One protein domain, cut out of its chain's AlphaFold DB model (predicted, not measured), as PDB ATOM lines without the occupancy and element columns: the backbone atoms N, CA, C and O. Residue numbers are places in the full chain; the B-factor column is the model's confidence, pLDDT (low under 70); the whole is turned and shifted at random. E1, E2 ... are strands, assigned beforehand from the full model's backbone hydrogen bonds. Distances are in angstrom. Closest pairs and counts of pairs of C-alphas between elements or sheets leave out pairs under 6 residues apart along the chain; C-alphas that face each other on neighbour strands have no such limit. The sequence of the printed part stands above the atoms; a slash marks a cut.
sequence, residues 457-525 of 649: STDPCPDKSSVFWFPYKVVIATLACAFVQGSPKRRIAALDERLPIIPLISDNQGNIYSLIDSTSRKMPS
ATOM      1  N   SER A 457     -43.481  -0.062   1.808       67.44
ATOM      2  CA  SER A 457     -43.393   0.736   3.027       67.44
ATOM      3  C   SER A 457     -42.072   1.499   3.019       67.44
ATOM      4  O   SER A 457     -41.004   0.891   2.959       67.44
ATOM      5  N   THR A 458     -42.143   2.826   3.092       71.00
ATOM      6  CA  THR A 458     -40.970   3.697   3.253       71.00
ATOM      7  C   THR A 458     -40.562   3.865   4.716       71.00
ATOM      8  O   THR A 458     -39.503   4.425   4.992       71.00
ATOM      9  N   ASP A 459     -41.376   3.370   5.656       73.81
ATOM     10  CA  ASP A 459     -41.029   3.322   7.074       73.81
ATOM     11  C   ASP A 459     -39.931   2.262   7.298       73.81
ATOM     12  O   ASP A 459     -40.141   1.101   6.929       73.81
ATOM     13  N   PRO A 460     -38.764   2.615   7.879       67.06
ATOM     14  CA  PRO A 460     -37.709   1.655   8.209       67.06
ATOM     15  C   PRO A 460     -38.106   0.663   9.317       67.06
ATOM     16  O   PRO A 460     -37.408  -0.334   9.520       67.06
ATOM     17  N   CYS A 461     -39.193   0.917  10.053       73.69
ATOM     18  CA  CYS A 461     -39.703   0.032  11.097       73.69
ATOM     19  C   CYS A 461     -41.244   0.045  11.125       73.69
ATOM     20  O   CYS A 461     -41.834   0.517  12.099       73.69
ATOM     21  N   PRO A 462     -41.911  -0.468  10.072       76.56
ATOM     22  CA  PRO A 462     -43.362  -0.431  10.005       76.56
ATOM     23  C   PRO A 462     -43.968  -1.305  11.103       76.56
ATOM     24  O   PRO A 462     -43.457  -2.386  11.422       76.56
ATOM     25  N   ASP A 463     -45.083  -0.845  11.666       78.44
ATOM     26  CA  ASP A 463     -45.846  -1.627  12.630       78.44
ATOM     27  C   ASP A 463     -46.294  -2.958  12.003       78.44
ATOM     28  O   ASP A 463     -46.615  -3.042  10.816       78.44
ATOM     29  N   LYS A 464     -46.336  -4.035  12.794       73.62
ATOM     30  CA  LYS A 464     -46.640  -5.374  12.259       73.62
ATOM     31  C   LYS A 464     -48.005  -5.428  11.573       73.62
ATOM     32  O   LYS A 464     -48.167  -6.220  10.650       73.62
ATOM     33  N   SER A 465     -48.953  -4.598  12.009       81.00
ATOM     34  CA  SER A 465     -50.284  -4.464  11.406       81.00
ATOM     35  C   SER A 465     -50.338  -3.618  10.132       81.00
ATOM     36  O   SER A 465     -51.350  -3.682   9.438       81.00
ATOM     37  N   SER A 466     -49.303  -2.834   9.812       78.44
ATOM     38  CA  SER A 466     -49.311  -1.905   8.671       78.44
ATOM     39  C   SER A 466     -48.624  -2.450   7.417       78.44
ATOM     40  O   SER A 466     -48.574  -1.758   6.399       78.44
ATOM     41  N   VAL A 467     -48.118  -3.682   7.447       82.00
ATOM     42  CA  VAL A 467     -47.430  -4.319   6.315       82.00
ATOM     43  C   VAL A 467     -47.806  -5.788   6.193       82.00
ATOM     44  O   VAL A 467     -48.062  -6.477   7.182       82.00
ATOM     45  N   PHE A 468     -47.821  -6.288   4.963       77.62
ATOM     46  CA  PHE A 468     -47.969  -7.715   4.709       77.62
ATOM     47  C   PHE A 468     -46.622  -8.415   4.888       77.62
ATOM     48  O   PHE A 468     -45.656  -8.109   4.191       77.62
ATOM     49  N   TRP A 469     -46.577  -9.385   5.802       79.19
ATOM     50  CA  TRP A 469     -45.399 -10.212   6.049       79.19
ATOM     51  C   TRP A 469     -45.492 -11.496   5.233       79.19
ATOM     52  O   TRP A 469     -46.351 -12.340   5.488       79.19
ATOM     53  N   PHE A 470     -44.576 -11.677   4.284       82.25
ATOM     54  CA  PHE A 470     -44.417 -12.947   3.578       82.25
ATOM     55  C   PHE A 470     -43.217 -13.689   4.168       82.25
ATOM     56  O   PHE A 470     -42.085 -13.261   3.933       82.25
ATOM     57  N   PRO A 471     -43.424 -14.760   4.957       76.56
ATOM     58  CA  PRO A 471     -42.317 -15.540   5.487       76.56
ATOM     59  C   PRO A 471     -41.676 -16.344   4.355       76.56
ATOM     60  O   PRO A 471     -42.281 -17.272   3.816       76.56
ATOM     61  N   TYR A 472     -40.434 -16.016   4.009       77.25
ATOM     62  CA  TYR A 472     -39.622 -16.837   3.125       77.25
ATOM     63  C   TYR A 472     -38.656 -17.686   3.950       77.25
ATOM     64  O   TYR A 472     -37.723 -17.174   4.576       77.25
ATOM     65  N   LYS A 473     -38.884 -19.004   3.947       79.12
ATOM     66  CA  LYS A 473     -37.984 -19.964   4.590       79.12
ATOM     67  C   LYS A 473     -36.822 -20.269   3.653       79.12
ATOM     68  O   LYS A 473     -36.961 -21.037   2.701       79.12
ATOM     69  N   VAL A 474     -35.662 -19.700   3.952       76.50
ATOM     70  CA  VAL A 474     -34.422 -20.023   3.248       76.50
ATOM     71  C   VAL A 474     -33.938 -21.396   3.711       76.50
ATOM     72  O   VAL A 474     -33.590 -21.591   4.875       76.50
ATOM     73  N   VAL A 475     -33.912 -22.373   2.807       76.81
ATOM     74  CA  VAL A 475     -33.335 -23.691   3.096       76.81
ATOM     75  C   VAL A 475     -31.821 -23.611   2.888       76.81
ATOM     76  O   VAL A 475     -31.354 -23.205   1.830       76.81
ATOM     77  N   ILE A 476     -31.029 -24.023   3.883       72.75
ATOM     78  CA  ILE A 476     -29.553 -23.993   3.800       72.75
ATOM     79  C   ILE A 476     -29.051 -24.759   2.568       72.75
ATOM     80  O   ILE A 476     -28.126 -24.313   1.898       72.75
ATOM     81  N   ALA A 477     -29.709 -25.874   2.232       70.94
ATOM     82  CA  ALA A 477     -29.380 -26.689   1.066       70.94
ATOM     83  C   ALA A 477     -29.529 -25.942  -0.270       70.94
ATOM     84  O   ALA A 477     -28.835 -26.278  -1.223       70.94
ATOM     85  N   THR A 478     -30.414 -24.943  -0.356       65.88
ATOM     86  CA  THR A 478     -30.600 -24.167  -1.586       65.88
ATOM     87  C   THR A 478     -29.721 -22.926  -1.634       65.88
ATOM     88  O   THR A 478     -29.338 -22.536  -2.730       65.88
ATOM     89  N   LEU A 479     -29.382 -22.319  -0.489       67.75
ATOM     90  CA  LEU A 479     -28.714 -21.013  -0.421       67.75
ATOM     91  C   LEU A 479     -27.608 -20.954   0.651       67.75
ATOM     92  O   LEU A 479     -27.601 -20.073   1.511       67.75
ATOM     93  N   ALA A 480     -26.642 -21.875   0.602       70.06
ATOM     94  CA  ALA A 480     -25.553 -21.962   1.585       70.06
ATOM     95  C   ALA A 480     -24.736 -20.656   1.728       70.06
ATOM     96  O   ALA A 480     -24.278 -20.336   2.823       70.06
ATOM     97  N   CYS A 481     -24.606 -19.868   0.654       66.25
ATOM     98  CA  CYS A 481     -23.881 -18.591   0.646       66.25
ATOM     99  C   CYS A 481     -24.581 -17.465   1.423       66.25
ATOM    100  O   CYS A 481     -23.941 -16.473   1.766       66.25
ATOM    101  N   ALA A 482     -25.892 -17.581   1.666       65.00
ATOM    102  CA  ALA A 482     -26.651 -16.576   2.402       65.00
ATOM    103  C   ALA A 482     -26.310 -16.611   3.900       65.00
ATOM    104  O   ALA A 482     -26.550 -15.640   4.613       65.00
ATOM    105  N   PHE A 483     -25.704 -17.707   4.368       72.88
ATOM    106  CA  PHE A 483     -25.385 -17.941   5.767       72.88
ATOM    107  C   PHE A 483     -23.883 -17.842   6.007       72.88
ATOM    108  O   PHE A 483     -23.088 -18.621   5.475       72.88
ATOM    109  N   VAL A 484     -23.476 -16.921   6.879       68.56
ATOM    110  CA  VAL A 484     -22.077 -16.827   7.304       68.56
ATOM    111  C   VAL A 484     -21.696 -18.135   8.008       68.56
ATOM    112  O   VAL A 484     -22.265 -18.480   9.042       68.56
ATOM    113  N   GLN A 485     -20.725 -18.862   7.440       70.81
ATOM    114  CA  GLN A 485     -20.239 -20.161   7.940       70.81
ATOM    115  C   GLN A 485     -21.294 -21.285   7.926       70.81
ATOM    116  O   GLN A 485     -21.195 -22.224   8.713       70.81
ATOM    117  N   GLY A 486     -22.325 -21.194   7.074       70.94
ATOM    118  CA  GLY A 486     -23.376 -22.216   6.986       70.94
ATOM    119  C   GLY A 486     -24.289 -22.293   8.217       70.94
ATOM    120  O   GLY A 486     -25.061 -23.240   8.351       70.94
ATOM    121  N   SER A 487     -24.209 -21.316   9.131       66.94
ATOM    122  CA  SER A 487     -25.044 -21.276  10.331       66.94
ATOM    123  C   SER A 487     -26.278 -20.390  10.118       66.94
ATOM    124  O   SER A 487     -26.120 -19.193   9.876       66.94
ATOM    125  N   PRO A 488     -27.505 -20.911  10.316       59.12
ATOM    126  CA  PRO A 488     -28.739 -20.129  10.180       59.12
ATOM    127  C   PRO A 488     -28.884 -19.025  11.240       59.12
ATOM    128  O   PRO A 488     -29.730 -18.150  11.112       59.12
ATOM    129  N   LYS A 489     -28.047 -19.042  12.286       55.22
ATOM    130  CA  LYS A 489     -28.107 -18.099  13.413       55.22
ATOM    131  C   LYS A 489     -27.272 -16.829  13.208       55.22
ATOM    132  O   LYS A 489     -27.336 -15.928  14.042       55.22
ATOM    133  N   ARG A 490     -26.438 -16.747  12.163       52.41
ATOM    134  CA  ARG A 490     -25.541 -15.600  11.923       52.41
ATOM    135  C   ARG A 490     -25.979 -14.840  10.664       52.41
ATOM    136  O   ARG A 490     -25.926 -15.383   9.569       52.41
ATOM    137  N   ARG A 491     -26.422 -13.590  10.886       49.31
ATOM    138  CA  ARG A 491     -27.005 -12.597   9.953       49.31
ATOM    139  C   ARG A 491     -26.601 -12.725   8.476       49.31
ATOM    140  O   ARG A 491     -25.418 -12.757   8.141       49.31
ATOM    141  N   ILE A 492     -27.605 -12.582   7.611       54.88
ATOM    142  CA  ILE A 492     -27.483 -12.323   6.173       54.88
ATOM    143  C   ILE A 492     -27.132 -10.835   5.961       54.88
ATOM    144  O   ILE A 492     -27.982 -10.025   5.614       54.88
ATOM    145  N   ALA A 493     -25.884 -10.434   6.213       43.88
ATOM    146  CA  ALA A 493     -25.458  -9.042   5.996       43.88
ATOM    147  C   ALA A 493     -25.396  -8.655   4.501       43.88
ATOM    148  O   ALA A 493     -25.401  -7.480   4.158       43.88
ATOM    149  N   ALA A 494     -25.341  -9.640   3.599       45.62
ATOM    150  CA  ALA A 494     -25.098  -9.413   2.174       45.62
ATOM    151  C   ALA A 494     -26.322  -8.917   1.377       45.62
ATOM    152  O   ALA A 494     -26.145  -8.424   0.265       45.62
ATOM    153  N   LEU A 495     -27.539  -9.049   1.918       47.84
ATOM    154  CA  LEU A 495     -28.777  -8.633   1.238       47.84
ATOM    155  C   LEU A 495     -29.193  -7.186   1.559       47.84
ATOM    156  O   LEU A 495     -29.934  -6.600   0.778       47.84
ATOM    157  N   ASP A 496     -28.673  -6.607   2.646       47.75
ATOM    158  CA  ASP A 496     -29.070  -5.290   3.178       47.75
ATOM    159  C   ASP A 496     -28.543  -4.112   2.323       47.75
ATOM    160  O   ASP A 496     -29.186  -3.076   2.204       47.75
ATOM    161  N   GLU A 497     -27.392  -4.266   1.651       41.12
ATOM    162  CA  GLU A 497     -26.693  -3.131   1.010       41.12
ATOM    163  C   GLU A 497     -26.771  -3.081  -0.530       41.12
ATOM    164  O   GLU A 497     -26.237  -2.150  -1.134       41.12
ATOM    165  N   ARG A 498     -27.367  -4.075  -1.210       47.16
ATOM    166  CA  ARG A 498     -27.173  -4.245  -2.673       47.16
ATOM    167  C   ARG A 498     -28.428  -4.292  -3.541       47.16
ATOM    168  O   ARG A 498     -28.287  -4.394  -4.758       47.16
ATOM    169  N   LEU A 499     -29.628  -4.200  -2.971       45.91
ATOM    170  CA  LEU A 499     -30.870  -4.274  -3.745       45.91
ATOM    171  C   LEU A 499     -31.709  -3.000  -3.605       45.91
ATOM    172  O   LEU A 499     -32.412  -2.847  -2.613       45.91
ATOM    173  N   PRO A 500     -31.705  -2.104  -4.611       47.25
ATOM    174  CA  PRO A 500     -32.469  -0.857  -4.562       47.25
ATOM    175  C   PRO A 500     -33.985  -1.032  -4.768       47.25
ATOM    176  O   PRO A 500     -34.702  -0.041  -4.825       47.25
ATOM    177  N   ILE A 501     -34.489  -2.263  -4.926       66.88
ATOM    178  CA  ILE A 501     -35.845  -2.496  -5.451       66.88
ATOM    179  C   ILE A 501     -36.829  -2.945  -4.361       66.88
ATOM    180  O   ILE A 501     -38.012  -2.638  -4.470       66.88
ATOM    181  N   ILE A 502     -36.387  -3.657  -3.311       76.69
ATOM    182  CA  ILE A 502     -37.296  -4.220  -2.296       76.69
ATOM    183  C   ILE A 502     -36.616  -4.269  -0.924       76.69
ATOM    184  O   ILE A 502     -35.606  -4.964  -0.792       76.69
ATOM    185  N   PRO A 503     -37.168  -3.606   0.106       75.12
ATOM    186  CA  PRO A 503     -36.681  -3.751   1.470       75.12
ATOM    187  C   PRO A 503     -36.959  -5.175   1.971       75.12
ATOM    188  O   PRO A 503     -38.109  -5.600   2.110       75.12
ATOM    189  N   LEU A 504     -35.883  -5.917   2.230       81.44
ATOM    190  CA  LEU A 504     -35.927  -7.243   2.832       81.44
ATOM    191  C   LEU A 504     -35.424  -7.155   4.268       81.44
ATOM    192  O   LEU A 504     -34.325  -6.670   4.517       81.44
ATOM    193  N   ILE A 505     -36.204  -7.674   5.212       80.12
ATOM    194  CA  ILE A 505     -35.797  -7.790   6.615       80.12
ATOM    195  C   ILE A 505     -35.573  -9.264   6.922       80.12
ATOM    196  O   ILE A 505     -36.345 -10.112   6.486       80.12
ATOM    197  N   SER A 506     -34.534  -9.588   7.690       82.06
ATOM    198  CA  SER A 506     -34.328 -10.943   8.203       82.06
ATOM    199  C   SER A 506     -34.429 -10.981   9.725       82.06
ATOM    200  O   SER A 506     -33.931 -10.078  10.400       82.06
ATOM    201  N   ASP A 507     -35.074 -12.014  10.274       81.00
ATOM    202  CA  ASP A 507     -35.069 -12.260  11.719       81.00
ATOM    203  C   ASP A 507     -33.812 -13.027  12.176       81.00
ATOM    204  O   ASP A 507     -32.962 -13.451  11.392       81.00
ATOM    205  N   ASN A 508     -33.678 -13.222  13.488       75.25
ATOM    206  CA  ASN A 508     -32.581 -13.990  14.083       75.25
ATOM    207  C   ASN A 508     -32.686 -15.515  13.864       75.25
ATOM    208  O   ASN A 508     -31.814 -16.251  14.333       75.25
ATOM    209  N   GLN A 509     -33.729 -15.987  13.177       74.44
ATOM    210  CA  GLN A 509     -33.945 -17.390  12.815       74.44
ATOM    211  C   GLN A 509     -33.609 -17.669  11.341       74.44
ATOM    212  O   GLN A 509     -33.680 -18.822  10.912       74.44
ATOM    213  N   GLY A 510     -33.210 -16.645  10.577       79.12
ATOM    214  CA  GLY A 510     -32.885 -16.764   9.156       79.12
ATOM    215  C   GLY A 510     -34.108 -16.728   8.237       79.12
ATOM    216  O   GLY A 510     -33.986 -17.059   7.056       79.12
ATOM    217  N   ASN A 511     -35.278 -16.324   8.744       78.19
ATOM    218  CA  ASN A 511     -36.430 -16.027   7.898       78.19
ATOM    219  C   ASN A 511     -36.201 -14.675   7.218       78.19
ATOM    220  O   ASN A 511     -35.674 -13.752   7.843       78.19
ATOM    221  N   ILE A 512     -36.580 -14.564   5.945       78.69
ATOM    222  CA  ILE A 512     -36.562 -13.305   5.191       78.69
ATOM    223  C   ILE A 512     -38.007 -12.866   4.966       78.69
ATOM    224  O   ILE A 512     -38.857 -13.676   4.596       78.69
ATOM    225  N   TYR A 513     -38.271 -11.582   5.168       83.06
ATOM    226  CA  TYR A 513     -39.563 -10.941   4.989       83.06
ATOM    227  C   TYR A 513     -39.429  -9.815   3.968       83.06
ATOM    228  O   TYR A 513     -38.502  -9.012   4.048       83.06
ATOM    229  N   SER A 514     -40.363  -9.751   3.023       85.12
ATOM    230  CA  SER A 514     -40.544  -8.585   2.154       85.12
ATOM    231  C   SER A 514     -41.605  -7.676   2.764       85.12
ATOM    232  O   SER A 514     -42.663  -8.171   3.157       85.12
ATOM    233  N   LEU A 515     -41.324  -6.375   2.860       80.00
ATOM    234  CA  LEU A 515     -42.273  -5.386   3.368       80.00
ATOM    235  C   LEU A 515     -43.124  -4.833   2.223       80.00
ATOM    236  O   LEU A 515     -42.687  -3.954   1.479       80.00
ATOM    237  N   ILE A 516     -44.354  -5.330   2.101       83.81
ATOM    238  CA  ILE A 516     -45.356  -4.753   1.196       83.81
ATOM    239  C   ILE A 516     -46.306  -3.897   2.027       83.81
ATOM    240  O   ILE A 516     -46.846  -4.359   3.034       83.81
ATOM    241  N   ASP A 517     -46.496  -2.648   1.610       78.38
ATOM    242  CA  ASP A 517     -47.374  -1.701   2.286       78.38
ATOM    243  C   ASP A 517     -48.828  -2.204   2.266       78.38
ATOM    244  O   ASP A 517     -49.399  -2.499   1.208       78.38
ATOM    245  N   SER A 518     -49.438  -2.297   3.453       72.25
ATOM    246  CA  SER A 518     -50.845  -2.682   3.606       72.25
ATOM    247  C   SER A 518     -51.824  -1.630   3.081       72.25
ATOM    248  O   SER A 518     -52.993  -1.949   2.842       72.25
ATOM    249  N   THR A 519     -51.371  -0.389   2.851       72.69
ATOM    250  CA  THR A 519     -52.204   0.658   2.238       72.69
ATOM    251  C   THR A 519     -52.585   0.322   0.795       72.69
ATOM    252  O   THR A 519     -53.618   0.795   0.298       72.69
ATOM    253  N   SER A 520     -51.841  -0.584   0.146       69.00
ATOM    254  CA  SER A 520     -52.296  -1.252  -1.066       69.00
ATOM    255  C   SER A 520     -53.488  -2.158  -0.716       69.00
ATOM    256  O   SER A 520     -53.356  -3.320  -0.347       69.00
ATOM    257  N   ARG A 521     -54.716  -1.624  -0.824       56.62
ATOM    258  CA  ARG A 521     -55.986  -2.331  -0.512       56.62
ATOM    259  C   ARG A 521     -56.193  -3.654  -1.274       56.62
ATOM    260  O   ARG A 521     -57.209  -4.317  -1.079       56.62
ATOM    261  N   LYS A 522     -55.288  -4.016  -2.183       75.75
ATOM    262  CA  LYS A 522     -55.338  -5.231  -2.988       75.75
ATOM    263  C   LYS A 522     -54.138  -6.094  -2.635       75.75
ATOM    264  O   LYS A 522     -53.001  -5.676  -2.821       75.75
ATOM    265  N   MET A 523     -54.420  -7.309  -2.175       76.19
ATOM    266  CA  MET A 523     -53.409  -8.344  -1.998       76.19
ATOM    267  C   MET A 523     -52.614  -8.487  -3.309       76.19
ATOM    268  O   MET A 523     -53.243  -8.566  -4.373       76.19
ATOM    269  N   PRO A 524     -51.268  -8.493  -3.275       76.38
ATOM    270  CA  PRO A 524     -50.484  -8.732  -4.477       76.38
ATOM    271  C   PRO A 524     -50.907 -10.074  -5.077       76.38
ATOM    272  O   PRO A 524     -51.075 -11.067  -4.364       76.38
ATOM    273  N   SER A 525     -51.142 -10.091  -6.388       79.88
ATOM    274  CA  SER A 525     -51.563 -11.308  -7.073       79.88
ATOM    275  C   SER A 525     -50.466 -12.374  -6.982       79.88
ATOM    276  O   SER A 525     -49.278 -12.062  -6.870       79.88
TER     277      SER A 525
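Overview. This is residues 457 to 525 of the 649 residues of an uncharacterized protein of Symbiodinium microadriaticum (UniProt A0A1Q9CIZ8). You will see little regular structure: a small sheet in which E3 runs between E1 and the short E2, with a long loop, residues 474 to 503, that swings out past one end of the sheet and folds back to E2. The printed part has 69 residues, 17 of them in the named strands E1, E2 and E3, with no named helix: all strand. The sheet's order is E1, E3, E2, antiparallel. It is only just compact, close to loose, with radius of gyration of the C-alphas 13.2 A and spans of 40 by 22 by 19 A.

Arrangement. From Ser 457, go to E1, residues 467 to 473, antiparallel at 156 degrees to E3, residues 511 to 517; N 468 and O 516 are 2.9 A apart, within hydrogen-bond range. E2, residues 504 to 506, forms a hairpin with E3, antiparallel at 142 degrees; find N 513 and O 505 within range at 2.8 A.

Along the chain. Find C-alpha 467 at (-47.430, -4.319, 6.315); E1 runs 18.4 A from there. E2 spans 6.7 A. E3 runs 18.9 A to C-alpha 517 at (-47.374, -1.701, 2.286).

Size, cuts and confidence. The farthest C-alphas, Gln 485 and Arg 521, are 40.8 A apart. The printed part has no cut; the link E1 to E2 is long. Look for low pLDDT at residues 487 to 501, among others.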